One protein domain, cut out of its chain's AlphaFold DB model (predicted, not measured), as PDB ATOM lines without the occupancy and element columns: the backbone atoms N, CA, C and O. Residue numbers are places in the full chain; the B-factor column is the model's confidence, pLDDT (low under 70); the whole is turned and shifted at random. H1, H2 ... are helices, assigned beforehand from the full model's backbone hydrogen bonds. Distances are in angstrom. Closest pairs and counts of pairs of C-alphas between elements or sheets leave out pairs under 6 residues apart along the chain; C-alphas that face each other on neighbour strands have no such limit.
ATOM      1  N   LYS A 203     -47.889  -0.052  26.468       94.81
ATOM      2  CA  LYS A 203     -48.418   0.011  27.842       94.81
ATOM      3  C   LYS A 203     -47.629   0.973  28.732       94.81
ATOM      4  O   LYS A 203     -48.218   1.696  29.517       94.81
ATOM      5  N   LEU A 204     -46.302   1.001  28.589       93.94
ATOM      6  CA  LEU A 204     -45.450   1.904  29.362       93.94
ATOM      7  C   LEU A 204     -45.623   3.368  28.935       93.94
ATOM      8  O   LEU A 204     -45.646   4.255  29.778       93.94
ATOM      9  N   VAL A 205     -45.777   3.632  27.636       92.75
ATOM     10  CA  VAL A 205     -46.069   4.990  27.158       92.75
ATOM     11  C   VAL A 205     -47.455   5.436  27.620       92.75
ATOM     12  O   VAL A 205     -47.619   6.586  28.011       92.75
ATOM     13  N   GLU A 206     -48.438   4.535  27.616       94.88
ATOM     14  CA  GLU A 206     -49.757   4.802  28.189       94.88
ATOM     15  C   GLU A 206     -49.670   5.100  29.691       94.88
ATOM     16  O   GLU A 206     -50.278   6.063  30.145       94.88
ATOM     17  N   TYR A 207     -48.886   4.327  30.449       95.06
ATOM     18  CA  TYR A 207     -48.645   4.591  31.868       95.06
ATOM     19  C   TYR A 207     -48.105   6.010  32.079       95.06
ATOM     20  O   TYR A 207     -48.668   6.764  32.868       95.06
ATOM     21  N   LEU A 208     -47.061   6.402  31.338       93.75
ATOM     22  CA  LEU A 208     -46.500   7.752  31.433       93.75
ATOM     23  C   LEU A 208     -47.552   8.811  31.087       93.75
ATOM     24  O   LEU A 208     -47.693   9.783  31.811       93.75
ATOM     25  N   ALA A 209     -48.353   8.598  30.042       92.44
ATOM     26  CA  ALA A 209     -49.405   9.539  29.664       92.44
ATOM     27  C   ALA A 209     -50.465   9.753  30.760       92.44
ATOM     28  O   ALA A 209     -51.044  10.830  30.830       92.44
ATOM     29  N   ARG A 210     -50.741   8.744  31.593       92.38
ATOM     30  CA  ARG A 210     -51.775   8.821  32.640       92.38
ATOM     31  C   ARG A 210     -51.248   9.231  34.010       92.38
ATOM     32  O   ARG A 210     -51.982   9.840  34.779       92.38
ATOM     33  N   HIS A 211     -50.010   8.864  34.322       92.00
ATOM     34  CA  HIS A 211     -49.463   8.965  35.677       92.00
ATOM     35  C   HIS A 211     -48.231   9.855  35.782       92.00
ATOM     36  O   HIS A 211     -47.832  10.206  36.889       92.00
ATOM     37  N   ASP A 212     -47.611  10.202  34.655       91.19
ATOM     38  CA  ASP A 212     -46.367  10.961  34.634       91.19
ATOM     39  C   ASP A 212     -46.224  11.765  33.335       91.19
ATOM     40  O   ASP A 212     -45.287  11.606  32.542       91.19
ATOM     41  N   GLU A 213     -47.233  12.599  33.090       90.81
ATOM     42  CA  GLU A 213     -47.339  13.421  31.886       90.81
ATOM     43  C   GLU A 213     -46.129  14.353  31.738       90.81
ATOM     44  O   GLU A 213     -45.601  14.508  30.638       90.81
ATOM     45  N   GLU A 214     -45.621  14.898  32.850       90.69
ATOM     46  CA  GLU A 214     -44.427  15.750  32.871       90.69
ATOM     47  C   GLU A 214     -43.203  15.013  32.312       90.69
ATOM     48  O   GLU A 214     -42.482  15.541  31.462       90.69
ATOM     49  N   ARG A 215     -42.987  13.759  32.726       91.00
ATOM     50  CA  ARG A 215     -41.897  12.937  32.194       91.00
ATOM     51  C   ARG A 215     -42.101  12.589  30.725       91.00
ATOM     52  O   ARG A 215     -41.127  12.590  29.971       91.00
ATOM     53  N   LEU A 216     -43.332  12.307  30.297       91.75
ATOM     54  CA  LEU A 216     -43.636  12.073  28.880       91.75
ATOM     55  C   LEU A 216     -43.322  13.313  28.025       91.75
ATOM     56  O   LEU A 216     -42.702  13.198  26.965       91.75
ATOM     57  N   VAL A 217     -43.697  14.493  28.515       89.94
ATOM     58  CA  VAL A 217     -43.380  15.797  27.926       89.94
ATOM     59  C   VAL A 217     -41.868  16.019  27.853       89.94
ATOM     60  O   VAL A 217     -41.344  16.421  26.814       89.94
ATOM     61  N   GLU A 218     -41.131  15.719  28.918       90.19
ATOM     62  CA  GLU A 218     -39.677  15.886  28.938       90.19
ATOM     63  C   GLU A 218     -38.972  14.961  27.931       90.19
ATOM     64  O   GLU A 218     -38.033  15.365  27.242       90.19
ATOM     65  N   LEU A 219     -39.463  13.729  27.772       90.19
ATOM     66  CA  LEU A 219     -39.000  12.825  26.719       90.19
ATOM     67  C   LEU A 219     -39.277  13.406  25.321       90.19
ATOM     68  O   LEU A 219     -38.400  13.373  24.450       90.19
ATOM     69  N   ALA A 220     -40.461  13.985  25.111       89.25
ATOM     70  CA  ALA A 220     -40.878  14.582  23.842       89.25
ATOM     71  C   ALA A 220     -39.999  15.752  23.380       89.25
ATOM     72  O   ALA A 220     -39.776  15.899  22.174       89.25
ATOM     73  N   LYS A 221     -39.422  16.532  24.304       85.88
ATOM     74  CA  LYS A 221     -38.506  17.640  23.963       85.88
ATOM     75  C   LYS A 221     -37.275  17.184  23.183       85.88
ATOM     76  O   LYS A 221     -36.748  17.930  22.365       85.88
ATOM     77  N   THR A 222     -36.856  15.943  23.384       82.81
ATOM     78  CA  THR A 222     -35.579  15.415  22.865       82.81
ATOM     79  C   THR A 222     -35.719  14.211  21.941       82.81
ATOM     80  O   THR A 222     -34.737  13.755  21.369       82.81
ATOM     81  N   CYS A 223     -36.923  13.655  21.806       81.50
ATOM     82  CA  CYS A 223     -37.141  12.428  21.057       81.50
ATOM     83  C   CYS A 223     -38.427  12.537  20.233       81.50
ATOM     84  O   CYS A 223     -39.534  12.654  20.764       81.50
ATOM     85  N   SER A 224     -38.271  12.480  18.908       80.06
ATOM     86  CA  SER A 224     -39.355  12.665  17.932       80.06
ATOM     87  C   SER A 224     -40.504  11.665  18.103       80.06
ATOM     88  O   SER A 224     -41.664  12.026  17.900       80.06
ATOM     89  N   LYS A 225     -40.201  10.435  18.545       82.31
ATOM     90  CA  LYS A 225     -41.194   9.403  18.881       82.31
ATOM     91  C   LYS A 225     -42.188   9.905  19.926       82.31
ATOM     92  O   LYS A 225     -43.394   9.854  19.693       82.31
ATOM     93  N   TYR A 226     -41.687  10.393  21.060       86.25
ATOM     94  CA  TYR A 226     -42.540  10.884  22.143       86.25
ATOM     95  C   TYR A 226     -43.158  12.236  21.798       86.25
ATOM     96  O   TYR A 226     -44.300  12.469  22.177       86.25
ATOM     97  N   ARG A 227     -42.479  13.073  20.998       86.38
ATOM     98  CA  ARG A 227     -43.058  14.322  20.484       86.38
ATOM     99  C   ARG A 227     -44.381  14.069  19.784       86.38
ATOM    100  O   ARG A 227     -45.378  14.644  20.192       86.38
ATOM    101  N   ARG A 228     -44.413  13.146  18.816       84.44
ATOM    102  CA  ARG A 228     -45.648  12.779  18.108       84.44
ATOM    103  C   ARG A 228     -46.759  12.337  19.065       84.44
ATOM    104  O   ARG A 228     -47.902  12.738  18.890       84.44
ATOM    105  N   ILE A 229     -46.419  11.524  20.063       86.25
ATOM    106  CA  ILE A 229     -47.386  11.038  21.057       86.25
ATOM    107  C   ILE A 229     -47.961  12.201  21.873       86.25
ATOM    108  O   ILE A 229     -49.167  12.247  22.103       86.25
ATOM    109  N   VAL A 230     -47.116  13.146  22.285       87.44
ATOM    110  CA  VAL A 230     -47.553  14.344  23.004       87.44
ATOM    111  C   VAL A 230     -48.419  15.238  22.112       87.44
ATOM    112  O   VAL A 230     -49.471  15.670  22.572       87.44
ATOM    113  N   CYS A 231     -48.078  15.425  20.829       86.38
ATOM    114  CA  CYS A 231     -48.941  16.131  19.866       86.38
ATOM    115  C   CYS A 231     -50.355  15.525  19.823       86.38
ATOM    116  O   CYS A 231     -51.351  16.242  19.816       86.38
ATOM    117  N   GLU A 232     -50.435  14.192  19.762       85.69
ATOM    118  CA  GLU A 232     -51.697  13.449  19.673       85.69
ATOM    119  C   GLU A 232     -52.537  13.572  20.959       85.69
ATOM    120  O   GLU A 232     -53.762  13.499  20.894       85.69
ATOM    121  N   LEU A 233     -51.894  13.760  22.116       86.31
ATOM    122  CA  LEU A 233     -52.547  13.883  23.423       86.31
ATOM    123  C   LEU A 233     -52.959  15.317  23.767       86.31
ATOM    124  O   LEU A 233     -54.054  15.531  24.282       86.31
ATOM    125  N   MET A 234     -52.070  16.276  23.518       84.50
ATOM    126  CA  MET A 234     -52.156  17.642  24.045       84.50
ATOM    127  C   MET A 234     -52.505  18.677  22.968       84.50
ATOM    128  O   MET A 234     -52.767  19.831  23.293       84.50
ATOM    129  N   GLY A 235     -52.549  18.272  21.695       79.88
ATOM    130  CA  GLY A 235     -52.795  19.157  20.556       79.88
ATOM    131  C   GLY A 235     -51.512  19.711  19.928       79.88
ATOM    132  O   GLY A 235     -50.413  19.581  20.469       79.88
ATOM    133  N   SER A 236     -51.654  20.315  18.744       69.06
ATOM    134  CA  SER A 236     -50.545  20.889  17.963       69.06
ATOM    135  C   SER A 236     -49.844  22.046  18.669       69.06
ATOM    136  O   SER A 236     -48.632  22.190  18.542       69.06
ATOM    137  N   ASP A 237     -50.594  22.823  19.444       71.38
ATOM    138  CA  ASP A 237     -50.153  24.110  19.987       71.38
ATOM    139  C   ASP A 237     -49.015  23.939  21.010       71.38
ATOM    140  O   ASP A 237     -48.082  24.735  21.056       71.38
ATOM    141  N   TRP A 238     -49.008  22.822  21.751       71.69
ATOM    142  CA  TRP A 238     -47.925  22.479  22.682       71.69
ATOM    143  C   TRP A 238     -46.561  22.338  21.983       71.69
ATOM    144  O   TRP A 238     -45.512  22.661  22.542       71.69
ATOM    145  N   VAL A 239     -46.572  21.842  20.747       63.44
ATOM    146  CA  VAL A 239     -45.375  21.492  19.973       63.44
ATOM    147  C   VAL A 239     -44.696  22.737  19.435       63.44
ATOM    148  O   VAL A 239     -43.472  22.764  19.367       63.44
ATOM    149  N   GLU A 240     -45.483  23.745  19.063       61.94
ATOM    150  CA  GLU A 240     -44.983  25.023  18.557       61.94
ATOM    151  C   GLU A 240     -44.263  25.810  19.660       61.94
ATOM    152  O   GLU A 240     -43.219  26.401  19.405       61.94
ATOM    153  N   GLU A 241     -44.747  25.733  20.904       66.88
ATOM    154  CA  GLU A 241     -44.112  26.374  22.065       66.88
ATOM    155  C   GLU A 241     -42.821  25.672  22.534       66.88
ATOM    156  O   GLU A 241     -41.983  26.293  23.188       66.88
ATOM    157  N   HIS A 242     -42.647  24.384  22.210       67.31
ATOM    158  CA  HIS A 242     -41.562  23.529  22.724       67.31
ATOM    159  C   HIS A 242     -40.758  22.835  21.605       67.31
ATOM    160  O   HIS A 242     -40.123  21.785  21.809       67.31
ATOM    161  N   ALA A 243     -40.799  23.383  20.390       59.94
ATOM    162  CA  ALA A 243     -39.924  22.972  19.302       59.94
ATOM    163  C   ALA A 243     -38.466  23.313  19.668       59.94
ATOM    164  O   ALA A 243     -38.213  24.406  20.171       59.94
ATOM    165  N   PRO A 244     -37.499  22.398  19.465       56.94
ATOM    166  CA  PRO A 244     -36.094  22.740  19.620       56.94
ATOM    167  C   PRO A 244     -35.774  23.850  18.619       56.94
ATOM    168  O   PRO A 244     -36.184  23.763  17.459       56.94
ATOM    169  N   GLU A 245     -35.078  24.894  19.068       50.06
ATOM    170  CA  GLU A 245     -34.567  25.919  18.161       50.06
ATOM    171  C   GLU A 245     -33.708  25.233  17.086       50.06
ATOM    172  O   GLU A 245     -32.919  24.333  17.389       50.06
ATOM    173  N   GLU A 246     -33.911  25.591  15.815       39.22
ATOM    174  CA  GLU A 246     -33.172  24.997  14.701       39.22
ATOM    175  C   GLU A 246     -31.657  25.156  14.932       39.22
ATOM    176  O   GLU A 246     -31.125  26.259  14.816       39.22
ATOM    177  N   GLY A 247     -30.944  24.068  15.254       44.34
ATOM    178  CA  GLY A 247     -29.483  24.127  15.375       44.34
ATOM    179  C   GLY A 247     -28.776  23.068  16.218       44.34
ATOM    180  O   GLY A 247     -27.567  22.926  16.058       44.34
ATOM    181  N   GLU A 248     -29.464  22.302  17.064       39.34
ATOM    182  CA  GLU A 248     -28.812  21.258  17.873       39.34
ATOM    183  C   GLU A 248     -29.253  19.857  17.426       39.34
ATOM    184  O   GLU A 248     -30.263  19.318  17.880       39.34
ATOM    185  N   ALA A 249     -28.484  19.296  16.488       35.19
ATOM    186  CA  ALA A 249     -28.486  17.884  16.104       35.19
ATOM    187  C   ALA A 249     -27.150  17.239  16.490       35.19
ATOM    188  O   ALA A 249     -26.107  17.915  16.322       35.19
TER     189      ALA A 249
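Overview. This is residues 203 to 249 of the 249 residues of the protein "Thiamine-triphosphatase" of Perkinsus marinus (strain ATCC 50983 / TXsc) (UniProt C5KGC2). A hairpin of two helices, H2 and H3, forms the core, and a third helix, H1, packs on H2 at a steep tilt, so that the centres of these three make a triangle. Short H4 follows H3 on the side of the hairpin away from H1, and a tail without a named element, residues 242 to 249, runs from H4 to the far end of the long axis. The printed part has 47 residues with four named helices, in the order H1, H2, H3, H4, and no named strand; the class is all helix. The whole is compact, with a radius of gyration of the C-alphas of 10.6 A, yet its outline is elongated, with spans of 33 by 20 by 15 A.

Along the chain. The printed part begins with H1, residues 203 to 211, whose first C-alpha, of Lys 203, stands at (-48.418, 0.011, 27.842). H1 is 11.9 A from first to last C-alpha. After Asp 212 comes H2, residues 213 to 222, which is 15.0 A long between its end C-alphas. Cys 223 is the one residue between H2 and H3. H3, residues 224 to 234, is the longest helix by residues, with 11, and also measures 15.0 A; it begins at C-alpha 224, (-39.355, 12.665, 17.932). Gly 235 and Ser 236 lead on to H4, residues 237 to 241, five residues and 6.8 A, which ends at C-alpha 241, (-44.112, 26.374, 22.065). Residues 242 to 249 follow it without a named element, and C-alpha 249 is at (-28.486, 17.884, 16.104).

Arrangement. H2 and H3 form a helical hairpin. They touch with 13 pairs of C-alphas within 8 A, and the closest C-alphas are those of Ala 220 and Arg 227, 4.0 A apart. Their lines stand at a steep tilt of 41 degrees, and they run opposite ways, with centres 9.0 A apart. H1 touches H2 with 4 pairs of C-alphas within 8 A; the closest are those of Leu 208 and Leu 216, 5.8 A apart. These two also run opposite ways, at a steep tilt of 61 degrees, with 11.6 A from centre to centre. H1 and H3 are near each other, with 6 pairs of C-alphas within 10 A and no pair within 8 A. H3 and H4 only just touch, with 3 pairs of C-alphas within 8 A. Their closest C-alphas are those of Cys 231 and Val 239, 6.4 A apart, and their centres are 10.6 A apart. H4 is apart from H1 and from H2. Every backbone pair of O i and N i+4 is within hydrogen-bond range in H1, H3 and H4, while in H2 it is 5 of 6.

Size, cuts and confidence. The two C-alphas farthest apart are those of Lys 203 and Gly 247, 33.1 A, and the first and last printed C-alphas, of Lys 203 and Ala 249, are 29.2 A apart. The printed part has no cut, and it ends at residue 249, the chain's last residue. The links H1 to H2, H2 to H3 and H3 to H4 are tight, with one, one and two residues between the helices. The mean pLDDT of the printed part is 79.1. It is 94 over H1, 89 over H2, 85 over H3 and 67 over H4. The model's confidence is low, under 70, at 12 residues: residue 236 and residues 239 to 249, which take in the last three residues of H4 and the tail after it.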